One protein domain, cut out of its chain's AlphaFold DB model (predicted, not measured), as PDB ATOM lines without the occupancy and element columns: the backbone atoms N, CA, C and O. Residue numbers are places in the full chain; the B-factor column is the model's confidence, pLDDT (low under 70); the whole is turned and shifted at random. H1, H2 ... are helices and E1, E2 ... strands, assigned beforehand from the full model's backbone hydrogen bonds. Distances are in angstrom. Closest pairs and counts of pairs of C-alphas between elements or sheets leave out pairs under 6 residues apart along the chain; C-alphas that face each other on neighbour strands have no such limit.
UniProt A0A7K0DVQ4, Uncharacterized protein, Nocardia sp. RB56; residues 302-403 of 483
ATOM      1  N   ARG A 302     150.474 114.120 170.082       86.50
ATOM      2  CA  ARG A 302     151.420 113.070 169.668       86.50
ATOM      3  C   ARG A 302     152.789 113.610 169.280       86.50
ATOM      4  O   ARG A 302     153.779 112.955 169.573       86.50
ATOM      5  N   SER A 303     152.852 114.765 168.615       85.00
ATOM      6  CA  SER A 303     154.117 115.380 168.194       85.00
ATOM      7  C   SER A 303     154.924 115.946 169.361       85.00
ATOM      8  O   SER A 303     156.150 115.949 169.298       85.00
ATOM      9  N   GLN A 304     154.247 116.401 170.419       87.38
ATOM     10  CA  GLN A 304     154.891 116.836 171.656       87.38
ATOM     11  C   GLN A 304     155.479 115.639 172.408       87.38
ATOM     12  O   GLN A 304     156.583 115.737 172.944       87.38
ATOM     13  N   GLY A 305     154.769 114.506 172.397       89.00
ATOM     14  CA  GLY A 305     155.133 113.334 173.182       89.00
ATOM     15  C   GLY A 305     155.087 113.626 174.683       89.00
ATOM     16  O   GLY A 305     154.624 114.674 175.134       89.00
ATOM     17  N   ILE A 306     155.609 112.695 175.471       93.06
ATOM     18  CA  ILE A 306     155.846 112.918 176.897       93.06
ATOM     19  C   ILE A 306     157.225 112.395 177.251       93.06
ATOM     20  O   ILE A 306     157.624 111.322 176.805       93.06
ATOM     21  N   GLN A 307     157.952 113.152 178.062       93.00
ATOM     22  CA  GLN A 307     159.214 112.725 178.640       93.00
ATOM     23  C   GLN A 307     159.214 113.076 180.123       93.00
ATOM     24  O   GLN A 307     158.849 114.186 180.530       93.00
ATOM     25  N   ARG A 308     159.583 112.092 180.934       93.62
ATOM     26  CA  ARG A 308     159.732 112.205 182.376       93.62
ATOM     27  C   ARG A 308     161.064 111.617 182.795       93.62
ATOM     28  O   ARG A 308     161.622 110.765 182.108       93.62
ATOM     29  N   HIS A 309     161.562 112.124 183.911       91.81
ATOM     30  CA  HIS A 309     162.931 111.942 184.352       91.81
ATOM     31  C   HIS A 309     162.912 111.497 185.811       91.81
ATOM     32  O   HIS A 309     162.208 112.099 186.623       91.81
ATOM     33  N   LEU A 310     163.681 110.465 186.130       90.19
ATOM     34  CA  LEU A 310     163.920 109.984 187.482       90.19
ATOM     35  C   LEU A 310     165.426 110.032 187.742       90.19
ATOM     36  O   LEU A 310     166.184 109.302 187.106       90.19
ATOM     37  N   ASP A 311     165.853 110.900 188.654       87.25
ATOM     38  CA  ASP A 311     167.251 110.980 189.080       87.25
ATOM     39  C   ASP A 311     167.550 109.840 190.063       87.25
ATOM     40  O   ASP A 311     166.876 109.700 191.086       87.25
ATOM     41  N   LEU A 312     168.543 109.013 189.736       84.94
ATOM     42  CA  LEU A 312     169.008 107.910 190.581       84.94
ATOM     43  C   LEU A 312     170.240 108.297 191.418       84.94
ATOM     44  O   LEU A 312     170.754 107.478 192.181       84.94
ATOM     45  N   GLY A 313     170.718 109.538 191.298       81.25
ATOM     46  CA  GLY A 313     171.945 110.011 191.921       81.25
ATOM     47  C   GLY A 313     173.203 109.594 191.152       81.25
ATOM     48  O   GLY A 313     173.155 108.894 190.143       81.25
ATOM     49  N   ALA A 314     174.363 110.077 191.615       80.94
ATOM     50  CA  ALA A 314     175.681 109.807 191.020       80.94
ATOM     51  C   ALA A 314     175.787 110.108 189.505       80.94
ATOM     52  O   ALA A 314     176.588 109.497 188.803       80.94
ATOM     53  N   GLY A 315     174.981 111.049 189.000       82.31
ATOM     54  CA  GLY A 315     174.939 111.373 187.575       82.31
ATOM     55  C   GLY A 315     174.228 110.319 186.726       82.31
ATOM     56  O   GLY A 315     174.508 110.237 185.541       82.31
ATOM     57  N   THR A 316     173.332 109.510 187.295       86.25
ATOM     58  CA  THR A 316     172.489 108.564 186.547       86.25
ATOM     59  C   THR A 316     171.033 109.021 186.558       86.25
ATOM     60  O   THR A 316     170.484 109.348 187.604       86.25
ATOM     61  N   GLU A 317     170.379 108.983 185.403       91.38
ATOM     62  CA  GLU A 317     168.977 109.359 185.231       91.38
ATOM     63  C   GLU A 317     168.245 108.301 184.395       91.38
ATOM     64  O   GLU A 317     168.764 107.821 183.387       91.38
ATOM     65  N   ILE A 318     167.021 107.947 184.780       90.69
ATOM     66  CA  ILE A 318     166.104 107.180 183.934       90.69
ATOM     67  C   ILE A 318     165.150 108.147 183.249       90.69
ATOM     68  O   ILE A 318     164.482 108.952 183.900       90.69
ATOM     69  N   ARG A 319     165.049 108.035 181.929       93.44
ATOM     70  CA  ARG A 319     164.052 108.735 181.126       93.44
ATOM     71  C   ARG A 319     163.009 107.759 180.644       93.44
ATOM     72  O   ARG A 319     163.341 106.749 180.036       93.44
ATOM     73  N   VAL A 320     161.752 108.089 180.887       93.62
ATOM     74  CA  VAL A 320     160.599 107.287 180.480       93.62
ATOM     75  C   VAL A 320     159.585 108.184 179.790       93.62
ATOM     76  O   VAL A 320     159.387 109.338 180.186       93.62
ATOM     77  N   GLY A 321     158.957 107.687 178.732       93.69
ATOM     78  CA  GLY A 321     158.053 108.524 177.964       93.69
ATOM     79  C   GLY A 321     157.513 107.903 176.691       93.69
ATOM     80  O   GLY A 321     157.709 106.720 176.419       93.69
ATOM     81  N   MET A 322     156.855 108.744 175.898       93.50
ATOM     82  CA  MET A 322     156.410 108.444 174.543       93.50
ATOM     83  C   MET A 322     157.119 109.383 173.563       93.50
ATOM     84  O   MET A 322     156.986 110.604 173.635       93.50
ATOM     85  N   SER A 323     157.875 108.796 172.640       89.00
ATOM     86  CA  SER A 323     158.525 109.468 171.522       89.00
ATOM     87  C   SER A 323     157.521 109.718 170.390       89.00
ATOM     88  O   SER A 323     156.781 108.800 170.023       89.00
ATOM     89  N   PRO A 324     157.536 110.909 169.761       84.44
ATOM     90  CA  PRO A 324     156.741 111.188 168.564       84.44
ATOM     91  C   PRO A 324     157.247 110.435 167.322       84.44
ATOM     92  O   PRO A 324     156.567 110.390 166.297       84.44
ATOM     93  N   VAL A 325     158.457 109.868 167.390       78.62
ATOM     94  CA  VAL A 325     159.125 109.181 166.281       78.62
ATOM     95  C   VAL A 325     159.331 107.710 166.629       78.62
ATOM     96  O   VAL A 325     159.874 107.392 167.689       78.62
ATOM     97  N   GLY A 326     158.952 106.827 165.703       75.31
ATOM     98  CA  GLY A 326     159.164 105.381 165.795       75.31
ATOM     99  C   GLY A 326     157.865 104.575 165.782       75.31
ATOM    100  O   GLY A 326     156.782 105.098 166.024       75.31
ATOM    101  N   THR A 327     157.979 103.285 165.470       79.44
ATOM    102  CA  THR A 327     156.855 102.333 165.509       79.44
ATOM    103  C   THR A 327     156.575 101.800 166.910       79.44
ATOM    104  O   THR A 327     155.512 101.245 167.125       79.44
ATOM    105  N   GLU A 328     157.525 101.932 167.837       83.75
ATOM    106  CA  GLU A 328     157.412 101.581 169.259       83.75
ATOM    107  C   GLU A 328     157.634 102.879 170.045       83.75
ATOM    108  O   GLU A 328     158.780 103.232 170.353       83.75
ATOM    109  N   PRO A 329     156.573 103.680 170.230       87.06
ATOM    110  CA  PRO A 329     156.727 105.060 170.659       87.06
ATOM    111  C   PRO A 329     157.058 105.150 172.150       87.06
ATOM    112  O   PRO A 329     157.770 106.063 172.556       87.06
ATOM    113  N   TRP A 330     156.601 104.201 172.964       93.38
ATOM    114  CA  TRP A 330     156.887 104.181 174.395       93.38
ATOM    115  C   TRP A 330     158.300 103.673 174.650       93.38
ATOM    116  O   TRP A 330     158.758 102.726 174.009       93.38
ATOM    117  N   TYR A 331     159.014 104.309 175.570       92.38
ATOM    118  CA  TYR A 331     160.413 103.995 175.818       92.38
ATOM    119  C   TYR A 331     160.819 104.187 177.265       92.38
ATOM    120  O   TYR A 331     160.211 104.956 178.014       92.38
ATOM    121  N   ILE A 332     161.910 103.513 177.607       91.69
ATOM    122  CA  ILE A 332     162.668 103.748 178.821       91.69
ATOM    123  C   ILE A 332     164.162 103.652 178.500       91.69
ATOM    124  O   ILE A 332     164.636 102.668 177.925       91.69
ATOM    125  N   ASP A 333     164.890 104.711 178.832       91.69
ATOM    126  CA  ASP A 333     166.308 104.889 178.549       91.69
ATOM    127  C   ASP A 333     167.038 105.260 179.845       91.69
ATOM    128  O   ASP A 333     166.533 106.033 180.658       91.69
ATOM    129  N   ARG A 334     168.258 104.757 180.020       90.06
ATOM    130  CA  ARG A 334     169.172 105.157 181.091       90.06
ATOM    131  C   ARG A 334     170.218 106.120 180.550       90.06
ATOM    132  O   ARG A 334     170.787 105.887 179.488       90.06
ATOM    133  N   TRP A 335     170.450 107.198 181.279       91.38
ATOM    134  CA  TRP A 335     171.381 108.264 180.942       91.38
ATOM    135  C   TRP A 335     172.430 108.348 182.044       91.38
ATOM    136  O   TRP A 335     172.115 108.732 183.168       91.38
ATOM    137  N   ASP A 336     173.666 107.981 181.724       89.44
ATOM    138  CA  ASP A 336     174.804 108.068 182.638       89.44
ATOM    139  C   ASP A 336     175.679 109.267 182.228       89.44
ATOM    140  O   ASP A 336     176.283 109.285 181.153       89.44
ATOM    141  N   TYR A 337     175.720 110.305 183.061       85.69
ATOM    142  CA  TYR A 337     176.486 111.529 182.839       85.69
ATOM    143  C   TYR A 337     177.891 111.402 183.434       85.69
ATOM    144  O   TYR A 337     178.060 111.119 184.621       85.69
ATOM    145  N   THR A 338     178.921 111.675 182.634       79.56
ATOM    146  CA  THR A 338     180.303 111.716 183.129       79.56
ATOM    147  C   THR A 338     180.565 113.006 183.909       79.56
ATOM    148  O   THR A 338     180.209 114.089 183.448       79.56
ATOM    149  N   ALA A 339     181.230 112.901 185.063       65.75
ATOM    150  CA  ALA A 339     181.451 114.009 186.000       65.75
ATOM    151  C   ALA A 339     182.370 115.142 185.486       65.75
ATOM    152  O   ALA A 339     182.460 116.177 186.141       65.75
ATOM    153  N   ASP A 340     183.041 114.965 184.342       61.09
ATOM    154  CA  ASP A 340     184.304 115.659 184.053       61.09
ATOM    155  C   ASP A 340     184.296 116.614 182.843       61.09
ATOM    156  O   ASP A 340     185.339 116.884 182.253       61.09
ATOM    157  N   ALA A 341     183.148 117.165 182.437       46.84
ATOM    158  CA  ALA A 341     183.136 118.121 181.329       46.84
ATOM    159  C   ALA A 341     182.149 119.278 181.520       46.84
ATOM    160  O   ALA A 341     180.995 119.094 181.908       46.84
ATOM    161  N   LEU A 342     182.622 120.480 181.161       52.38
ATOM    162  CA  LEU A 342     181.813 121.685 180.943       52.38
ATOM    163  C   LEU A 342     180.673 121.460 179.925       52.38
ATOM    164  O   LEU A 342     179.703 122.210 179.948       52.38
ATOM    165  N   ASP A 343     180.763 120.404 179.110       57.25
ATOM    166  CA  ASP A 343     179.680 119.835 178.308       57.25
ATOM    167  C   ASP A 343     179.310 118.453 178.862       57.25
ATOM    168  O   ASP A 343     180.045 117.482 178.680       57.25
ATOM    169  N   ARG A 344     178.168 118.337 179.553       59.88
ATOM    170  CA  ARG A 344     177.663 117.056 180.076       59.88
ATOM    171  C   ARG A 344     177.291 116.110 178.927       59.88
ATOM    172  O   ARG A 344     176.137 116.064 178.506       59.88
ATOM    173  N   ALA A 345     178.251 115.335 178.433       71.38
ATOM    174  CA  ALA A 345     177.968 114.202 177.564       71.38
ATOM    175  C   ALA A 345     177.331 113.074 178.395       71.38
ATOM    176  O   ALA A 345     177.863 112.678 179.434       71.38
ATOM    177  N   ALA A 346     176.176 112.581 177.950       82.19
ATOM    178  CA  ALA A 346     175.504 111.435 178.549       82.19
ATOM    179  C   ALA A 346     175.751 110.190 177.697       82.19
ATOM    180  O   ALA A 346     175.542 110.219 176.480       82.19
ATOM    181  N   GLN A 347     176.143 109.087 178.328       87.62
ATOM    182  CA  GLN A 347     176.041 107.774 177.712       87.62
ATOM    183  C   GLN A 347     174.587 107.310 177.824       87.62
ATOM    184  O   GLN A 347     174.059 107.149 178.924       87.62
ATOM    185  N   ILE A 348     173.933 107.122 176.677       89.44
ATOM    186  CA  ILE A 348     172.532 106.698 176.608       89.44
ATOM    187  C   ILE A 348     172.489 105.186 176.399       89.44
ATOM    188  O   ILE A 348     172.981 104.676 175.392       89.44
ATOM    189  N   THR A 349     171.863 104.480 177.332       88.38
ATOM    190  CA  THR A 349     171.580 103.049 177.243       88.38
ATOM    191  C   THR A 349     170.080 102.853 177.065       88.38
ATOM    192  O   THR A 349     169.294 103.137 177.968       88.38
ATOM    193  N   HIS A 350     169.664 102.359 175.901       88.88
ATOM    194  CA  HIS A 350     168.264 102.026 175.646       88.88
ATOM    195  C   HIS A 350     167.891 100.758 176.410       88.88
ATOM    196  O   HIS A 350     168.451  99.697 176.137       88.88
ATOM    197  N   LEU A 351     166.963 100.858 177.362       85.94
ATOM    198  CA  LEU A 351     166.543  99.710 178.167       85.94
ATOM    199  C   LEU A 351     165.398  98.962 177.474       85.94
ATOM    200  O   LEU A 351     165.433  97.735 177.362       85.94
ATOM    201  N   GLY A 352     164.429  99.696 176.916       86.88
ATOM    202  CA  GLY A 352     163.330  99.086 176.175       86.88
ATOM    203  C   GLY A 352     162.505 100.049 175.329       86.88
ATOM    204  O   GLY A 352     162.449 101.256 175.581       86.88
ATOM    205  N   ARG A 353     161.850  99.476 174.316       90.00
ATOM    206  CA  ARG A 353     160.858 100.129 173.454       90.00
ATOM    207  C   ARG A 353     159.575  99.298 173.425       90.00
ATOM    208  O   ARG A 353     159.622  98.065 173.391       90.00
ATOM    209  N   PHE A 354     158.434  99.985 173.464       89.75
ATOM    210  CA  PHE A 354     157.121  99.388 173.687       89.75
ATOM    211  C   PHE A 354     156.065  99.985 172.754       89.75
ATOM    212  O   PHE A 354     156.113 101.162 172.384       89.75
ATOM    213  N   GLN A 355     155.096  99.154 172.373       88.69
ATOM    214  CA  GLN A 355     153.977  99.564 171.526       88.69
ATOM    215  C   GLN A 355     152.952 100.386 172.304       88.69
ATOM    216  O   GLN A 355     152.469 101.407 171.812       88.69
ATOM    217  N   THR A 356     152.645  99.968 173.531       89.88
ATOM    218  CA  THR A 356     151.626 100.600 174.371       89.88
ATOM    219  C   THR A 356     152.181 101.000 175.735       89.88
ATOM    220  O   THR A 356     153.176 100.446 176.205       89.88
ATOM    221  N   TYR A 357     151.500 101.939 176.399       90.69
ATOM    222  CA  TYR A 357     151.752 102.254 177.805       90.69
ATOM    223  C   TYR A 357     151.612 101.007 178.694       90.69
ATOM    224  O   TYR A 357     152.431 100.783 179.580       90.69
ATOM    225  N   GLY A 358     150.620 100.154 178.412       89.00
ATOM    226  CA  GLY A 358     150.416  98.896 179.133       89.00
ATOM    227  C   GLY A 358     151.616  97.952 179.036       89.00
ATOM    228  O   GLY A 358     152.018  97.388 180.048       89.00
ATOM    229  N   ASP A 359     152.231  97.832 177.854       88.12
ATOM    230  CA  ASP A 359     153.443  97.022 177.667       88.12
ATOM    231  C   ASP A 359     154.635  97.588 178.451       88.12
ATOM    232  O   ASP A 359     155.393  96.824 179.046       88.12
ATOM    233  N   LEU A 360     154.789  98.918 178.478       89.12
ATOM    234  CA  LEU A 360     155.823  99.599 179.260       89.12
ATOM    235  C   LEU A 360     155.653  99.322 180.760       89.12
ATOM    236  O   LEU A 360     156.609  98.928 181.421       89.12
ATOM    237  N   ILE A 361     154.445  99.504 181.298       88.94
ATOM    238  CA  ILE A 361     154.177  99.283 182.725       88.94
ATOM    239  C   ILE A 361     154.310  97.806 183.092       88.94
ATOM    240  O   ILE A 361     154.952  97.489 184.088       88.94
ATOM    241  N   ALA A 362     153.797  96.895 182.263       85.19
ATOM    242  CA  ALA A 362     153.959  95.460 182.482       85.19
ATOM    243  C   ALA A 362     155.437  95.036 182.493       85.19
ATOM    244  O   ALA A 362     155.815  94.148 183.254       85.19
ATOM    245  N   ALA A 363     156.279  95.672 181.673       84.25
ATOM    246  CA  ALA A 363     157.715  95.421 181.668       84.25
ATOM    247  C   ALA A 363     158.440  96.014 182.887       84.25
ATOM    248  O   ALA A 363     159.458  95.475 183.300       84.25
ATOM    249  N   ILE A 364     157.931  97.096 183.477       84.75
ATOM    250  CA  ILE A 364     158.485  97.669 184.713       84.75
ATOM    251  C   ILE A 364     158.067  96.840 185.937       84.75
ATOM    252  O   ILE A 364     158.884  96.598 186.819       84.75
ATOM    253  N   ASP A 365     156.814  96.383 185.977       83.06
ATOM    254  CA  ASP A 365     156.233  95.689 187.136       83.06
ATOM    255  C   ASP A 365     156.478  94.165 187.122       83.06
ATOM    256  O   ASP A 365     156.280  93.483 188.130       83.06
ATOM    257  N   GLY A 366     156.869  93.603 185.976       71.94
ATOM    258  CA  GLY A 366     157.044  92.164 185.788       71.94
ATOM    259  C   GLY A 366     158.351  91.620 186.391       71.94
ATOM    260  O   GLY A 366     159.400  92.236 186.213       71.94
ATOM    261  N   PRO A 367     158.342  90.419 187.009       57.59
ATOM    262  CA  PRO A 367     159.504  89.847 187.706       57.59
ATOM    263  C   PRO A 367     160.719  89.554 186.806       57.59
ATOM    264  O   PRO A 367     161.833  89.472 187.317       57.59
ATOM    265  N   ASP A 368     160.522  89.455 185.485       57.84
ATOM    266  CA  ASP A 368     161.586  89.239 184.490       57.84
ATOM    267  C   ASP A 368     161.734  90.409 183.492       57.84
ATOM    268  O   ASP A 368     162.541  90.346 182.565       57.84
ATOM    269  N   GLY A 369     160.937  91.474 183.626       53.94
ATOM    270  CA  GLY A 369     160.930  92.611 182.698       53.94
ATOM    271  C   GLY A 369     160.509  92.306 181.250       53.94
ATOM    272  O   GLY A 369     160.645  93.163 180.381       53.94
ATOM    273  N   VAL A 370     159.998  91.103 180.957       53.06
ATOM    274  CA  VAL A 370     159.607  90.682 179.600       53.06
ATOM    275  C   VAL A 370     158.099  90.854 179.400       53.06
ATOM    276  O   VAL A 370     157.311  89.967 179.723       53.06
ATOM    277  N   ALA A 371     157.674  91.981 178.824       55.94
ATOM    278  CA  ALA A 371     156.328  92.083 178.259       55.94
ATOM    279  C   ALA A 371     156.265  91.352 176.904       55.94
ATOM    280  O   ALA A 371     157.211  91.397 176.116       55.94
ATOM    281  N   ALA A 372     155.137  90.698 176.606       53.12
ATOM    282  CA  ALA A 372     154.960  89.827 175.435       53.12
ATOM    283  C   ALA A 372     155.198  90.508 174.065       53.12
ATOM    284  O   ALA A 372     155.389  89.817 173.066       53.12
ATOM    285  N   HIS A 373     155.215  91.847 174.018       55.97
ATOM    286  CA  HIS A 373     155.401  92.656 172.805       55.97
ATOM    287  C   HIS A 373     156.533  93.692 172.931       55.97
ATOM    288  O   HIS A 373     156.573  94.662 172.174       55.97
ATOM    289  N   ALA A 374     157.444  93.517 173.890       59.56
ATOM    290  CA  ALA A 374     158.519  94.468 174.151       59.56
ATOM    291  C   ALA A 374     159.828  94.092 173.453       59.56
ATOM    292  O   ALA A 374     160.291  92.952 173.532       59.56
ATOM    293  N   ARG A 375     160.494  95.086 172.854       63.47
ATOM    294  CA  ARG A 375     161.926  94.987 172.547       63.47
ATOM    295  C   ARG A 375     162.699  95.454 173.764       63.47
ATOM    296  O   ARG A 375     163.033  96.629 173.903       63.47
ATOM    297  N   VAL A 376     162.946  94.515 174.667       62.44
ATOM    298  CA  VAL A 376     163.806  94.733 175.826       62.44
ATOM    299  C   VAL A 376     165.244  94.529 175.365       62.44
ATOM    300  O   VAL A 376     165.624  93.436 174.949       62.44
ATOM    301  N   HIS A 377     166.032  95.600 175.372       60.25
ATOM    302  CA  HIS A 377     167.431  95.551 174.944       60.25
ATOM    303  C   HIS A 377     168.353  95.131 176.091       60.25
ATOM    304  O   HIS A 377     169.405  94.541 175.845       60.25
ATOM    305  N   GLN A 378     167.944  95.408 177.331       62.44
ATOM    306  CA  GLN A 378     168.617  94.997 178.560       62.44
ATOM    307  C   GLN A 378     167.579  94.740 179.657       62.44
ATOM    308  O   GLN A 378     166.543  95.406 179.657       62.44
ATOM    309  N   PRO A 379     167.827  93.809 180.598       64.81
ATOM    310  CA  PRO A 379     166.936  93.611 181.734       64.81
ATOM    311  C   PRO A 379     166.750  94.939 182.472       64.81
ATOM    312  O   PRO A 379     167.725  95.584 182.856       64.81
ATOM    313  N   LEU A 380     165.491  95.337 182.646       66.56
ATOM    314  CA  LEU A 380     165.118  96.625 183.236       66.56
ATOM    315  C   LEU A 380     165.589  96.750 184.694       66.56
ATOM    316  O   LEU A 380     165.785  97.859 185.173       66.56
ATOM    317  N   GLY A 381     165.850  95.630 185.379       62.09
ATOM    318  CA  GLY A 381     166.116  95.615 186.818       62.09
ATOM    319  C   GLY A 381     164.885  96.062 187.616       62.09
ATOM    320  O   GLY A 381     163.825  96.313 187.051       62.09
ATOM    321  N   ASN A 382     165.019  96.185 188.938       65.62
ATOM    322  CA  ASN A 382     163.959  96.748 189.781       65.62
ATOM    323  C   ASN A 382     163.959  98.282 189.656       65.62
ATOM    324  O   ASN A 382     164.458  98.976 190.543       65.62
ATOM    325  N   ILE A 383     163.459  98.816 188.540       76.00
ATOM    326  CA  ILE A 383     163.184 100.253 188.409       76.00
ATOM    327  C   ILE A 383     161.823 100.520 189.045       76.00
ATOM    328  O   ILE A 383     160.794 100.145 188.492       76.00
ATOM    329  N   ASP A 384     161.813 101.200 190.188       81.69
ATOM    330  CA  ASP A 384     160.572 101.671 190.795       81.69
ATOM    331  C   ASP A 384     160.277 103.103 190.330       81.69
ATOM    332  O   ASP A 384     160.991 104.048 190.674       81.69
ATOM    333  N   LEU A 385     159.255 103.266 189.482       84.62
ATOM    334  CA  LEU A 385     158.802 104.586 189.048       84.62
ATOM    335  C   LEU A 385     157.903 105.220 190.117       84.62
ATOM    336  O   LEU A 385     156.857 104.633 190.425       84.62
ATOM    337  N   PRO A 386     158.215 106.448 190.583       89.75
ATOM    338  CA  PRO A 386     157.359 107.176 191.506       89.75
ATOM    339  C   PRO A 386     155.912 107.302 191.000       89.75
ATOM    340  O   PRO A 386     155.696 107.456 189.786       89.75
ATOM    341  N   PRO A 387     154.911 107.290 191.902       88.69
ATOM    342  CA  PRO A 387     153.498 107.398 191.540       88.69
ATOM    343  C   PRO A 387     153.174 108.615 190.667       88.69
ATOM    344  O   PRO A 387     152.328 108.525 189.777       88.69
ATOM    345  N   GLU A 388     153.866 109.736 190.864       90.00
ATOM    346  CA  GLU A 388     153.671 110.971 190.102       90.00
ATOM    347  C   GLU A 388     154.066 110.789 188.631       90.00
ATOM    348  O   GLU A 388     153.365 111.259 187.731       90.00
ATOM    349  N   LEU A 389     155.157 110.060 188.365       90.94
ATOM    350  CA  LEU A 389     155.578 109.753 186.997       90.94
ATOM    351  C   LEU A 389     154.603 108.785 186.335       90.94
ATOM    352  O   LEU A 389     154.211 109.008 185.191       90.94
ATOM    353  N   ARG A 390     154.170 107.746 187.059       91.19
ATOM    354  CA  ARG A 390     153.178 106.789 186.550       91.19
ATOM    355  C   ARG A 390     151.864 107.479 186.199       91.19
ATOM    356  O   ARG A 390     151.328 107.218 185.127       91.19
ATOM    357  N   THR A 391     151.405 108.383 187.063       92.06
ATOM    358  CA  THR A 391     150.187 109.176 186.858       92.06
ATOM    359  C   THR A 391     150.312 110.045 185.613       92.06
ATOM    360  O   THR A 391     149.472 109.943 184.729       92.06
ATOM    361  N   ALA A 392     151.404 110.802 185.463       91.44
ATOM    362  CA  ALA A 392     151.600 111.655 184.290       91.44
ATOM    363  C   ALA A 392     151.649 110.865 182.966       91.44
ATOM    364  O   ALA A 392     151.139 111.326 181.946       91.44
ATOM    365  N   LEU A 393     152.264 109.675 182.961       93.25
ATOM    366  CA  LEU A 393     152.299 108.806 181.778       93.25
ATOM    367  C   LEU A 393     150.916 108.206 181.472       93.25
ATOM    368  O   LEU A 393     150.524 108.162 180.307       93.25
ATOM    369  N   ALA A 394     150.176 107.785 182.503       92.31
ATOM    370  CA  ALA A 394     148.817 107.271 182.365       92.31
ATOM    371  C   ALA A 394     147.847 108.345 181.853       92.31
ATOM    372  O   ALA A 394     147.037 108.066 180.974       92.31
ATOM    373  N   GLU A 395     147.943 109.574 182.366       91.88
ATOM    374  CA  GLU A 395     147.150 110.721 181.911       91.88
ATOM    375  C   GLU A 395     147.415 111.025 180.435       91.88
ATOM    376  O   GLU A 395     146.472 111.207 179.667       91.88
ATOM    377  N   PHE A 396     148.683 110.998 180.013       91.75
ATOM    378  CA  PHE A 396     149.051 111.216 178.616       91.75
ATOM    379  C   PHE A 396     148.541 110.102 177.683       91.75
ATOM    380  O   PHE A 396     148.044 110.383 176.586       91.75
ATOM    381  N   ASP A 397     148.636 108.835 178.101       92.94
ATOM    382  CA  ASP A 397     148.069 107.706 177.348       92.94
ATOM    383  C   ASP A 397     146.541 107.810 177.261       92.94
ATOM    384  O   ASP A 397     145.960 107.662 176.181       92.94
ATOM    385  N   TYR A 398     145.889 108.144 178.378       90.56
ATOM    386  CA  TYR A 398     144.452 108.372 178.440       90.56
ATOM    387  C   TYR A 398     144.017 109.491 177.489       90.56
ATOM    388  O   TYR A 398     143.101 109.279 176.691       90.56
ATOM    389  N   GLU A 399     144.687 110.646 177.522       89.75
ATOM    390  CA  GLU A 399     144.413 111.787 176.645       89.75
ATOM    391  C   GLU A 399     144.608 111.412 175.172       89.75
ATOM    392  O   GLU A 399     143.724 111.637 174.343       89.75
ATOM    393  N   THR A 400     145.719 110.751 174.838       88.81
ATOM    394  CA  THR A 400     146.001 110.322 173.462       88.81
ATOM    395  C   THR A 400     144.936 109.346 172.954       88.81
ATOM    396  O   THR A 400     144.409 109.516 171.851       88.81
ATOM    397  N   ASN A 401     144.576 108.335 173.749       89.06
ATOM    398  CA  ASN A 401     143.548 107.354 173.394       89.06
ATOM    399  C   ASN A 401     142.145 107.975 173.344       89.06
ATOM    400  O   ASN A 401     141.314 107.589 172.518       89.06
ATOM    401  N   HIS A 402     141.862 108.952 174.205       87.62
ATOM    402  CA  HIS A 402     140.653 109.762 174.135       87.62
ATOM    403  C   HIS A 402     140.581 110.534 172.809       87.62
ATOM    404  O   HIS A 402     139.607 110.371 172.079       87.62
ATOM    405  N   LEU A 403     141.637 111.251 172.419       87.56
ATOM    406  CA  LEU A 403     141.678 112.005 171.162       87.56
ATOM    407  C   LEU A 403     141.581 111.116 169.917       87.56
ATOM    408  O   LEU A 403     140.920 111.491 168.949       87.56
TER     409      LEU A 403
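AT A GLANCE: This is residues 302 to 403 of the 483 residues of an uncharacterized protein of Nocardia sp. RB56 (UniProt A0A7K0DVQ4). A twisted sheet of four strands has two helices over one face and no named helix over the other, with H2 over E1 and E2 and H1 over E3 and E4. A long link from H1 to H2 pairs briefly with E4 on its way, and the turn between E3 and E4 lies at one end of the longest axis. The 102 printed residues have four named strands, then two named helices; the sheet's order is E1 E2 E3 E4, antiparallel, and the class is mixed. The whole is compact, with a radius of gyration of the C-alphas of 13.8 A and spans of 45 by 31 by 26 A.

HOW THE PARTS SIT: E1 (residues 306 to 313), E2 (316 to 322), E3 (330 to 337) and E4 (346 to 354) form a meander, each strand the antiparallel neighbour of the one before. N 310 and O 318 are 2.8 A apart between E1 and E2, N 333 and O 319 2.8 A between E2 and E3, and N 349 and O 334 2.8 A between E3 and E4, within hydrogen-bond range. E4 bends by 52 degrees at residue 351. H1 (357 to 365) and H2 (387 to 403) are on the same face, in two layers, helices on one face of a sheet. H2 has a height over the sheet of 9.6 A and runs along the strands, at 9 degrees to E1 on the local plane; the closest C-alphas of the two, Arg 308 and Leu 389, are 6.7 A apart. H1, at a height of 9.0 A, only just runs along them, at 28 degrees to E3 on the local plane; the closest C-alphas, Trp 330 and Tyr 357, are 6.5 A apart. H1 and H2, a helical hairpin, only just touch, with 3 pairs of C-alphas within 8 A, H2 by residues 393 to 397 alone; the closest C-alphas are Tyr 357 and Asp 397, 6.6 A, at a shallow tilt of 21 degrees, opposite ways. In H1 and H2 every O i to N i+4 pair is within hydrogen-bond range.

IN THESE COORDINATES: From first to last C-alpha, E1 measures 22.2 A, E2 20.1 A, E3 22.6 A, E4 22.5 A, H1 12.3 A and H2 24.0 A. E1 begins at C-alpha 306 (155.846, 112.918, 176.897), and H2 ends at C-alpha 403 (141.678, 112.005, 171.162).

THE WHOLE: The two C-alphas farthest apart, those of Asp 340 and His 402, are 45.2 A apart. The printed part has no cut. The link from H1 to H2, residues 366 to 386, is long; its residues 375 to 376 pair antiparallel with 352 to 353 of E4. The model's pLDDT is under 70 at residues 339 to 344 and 367 to 382.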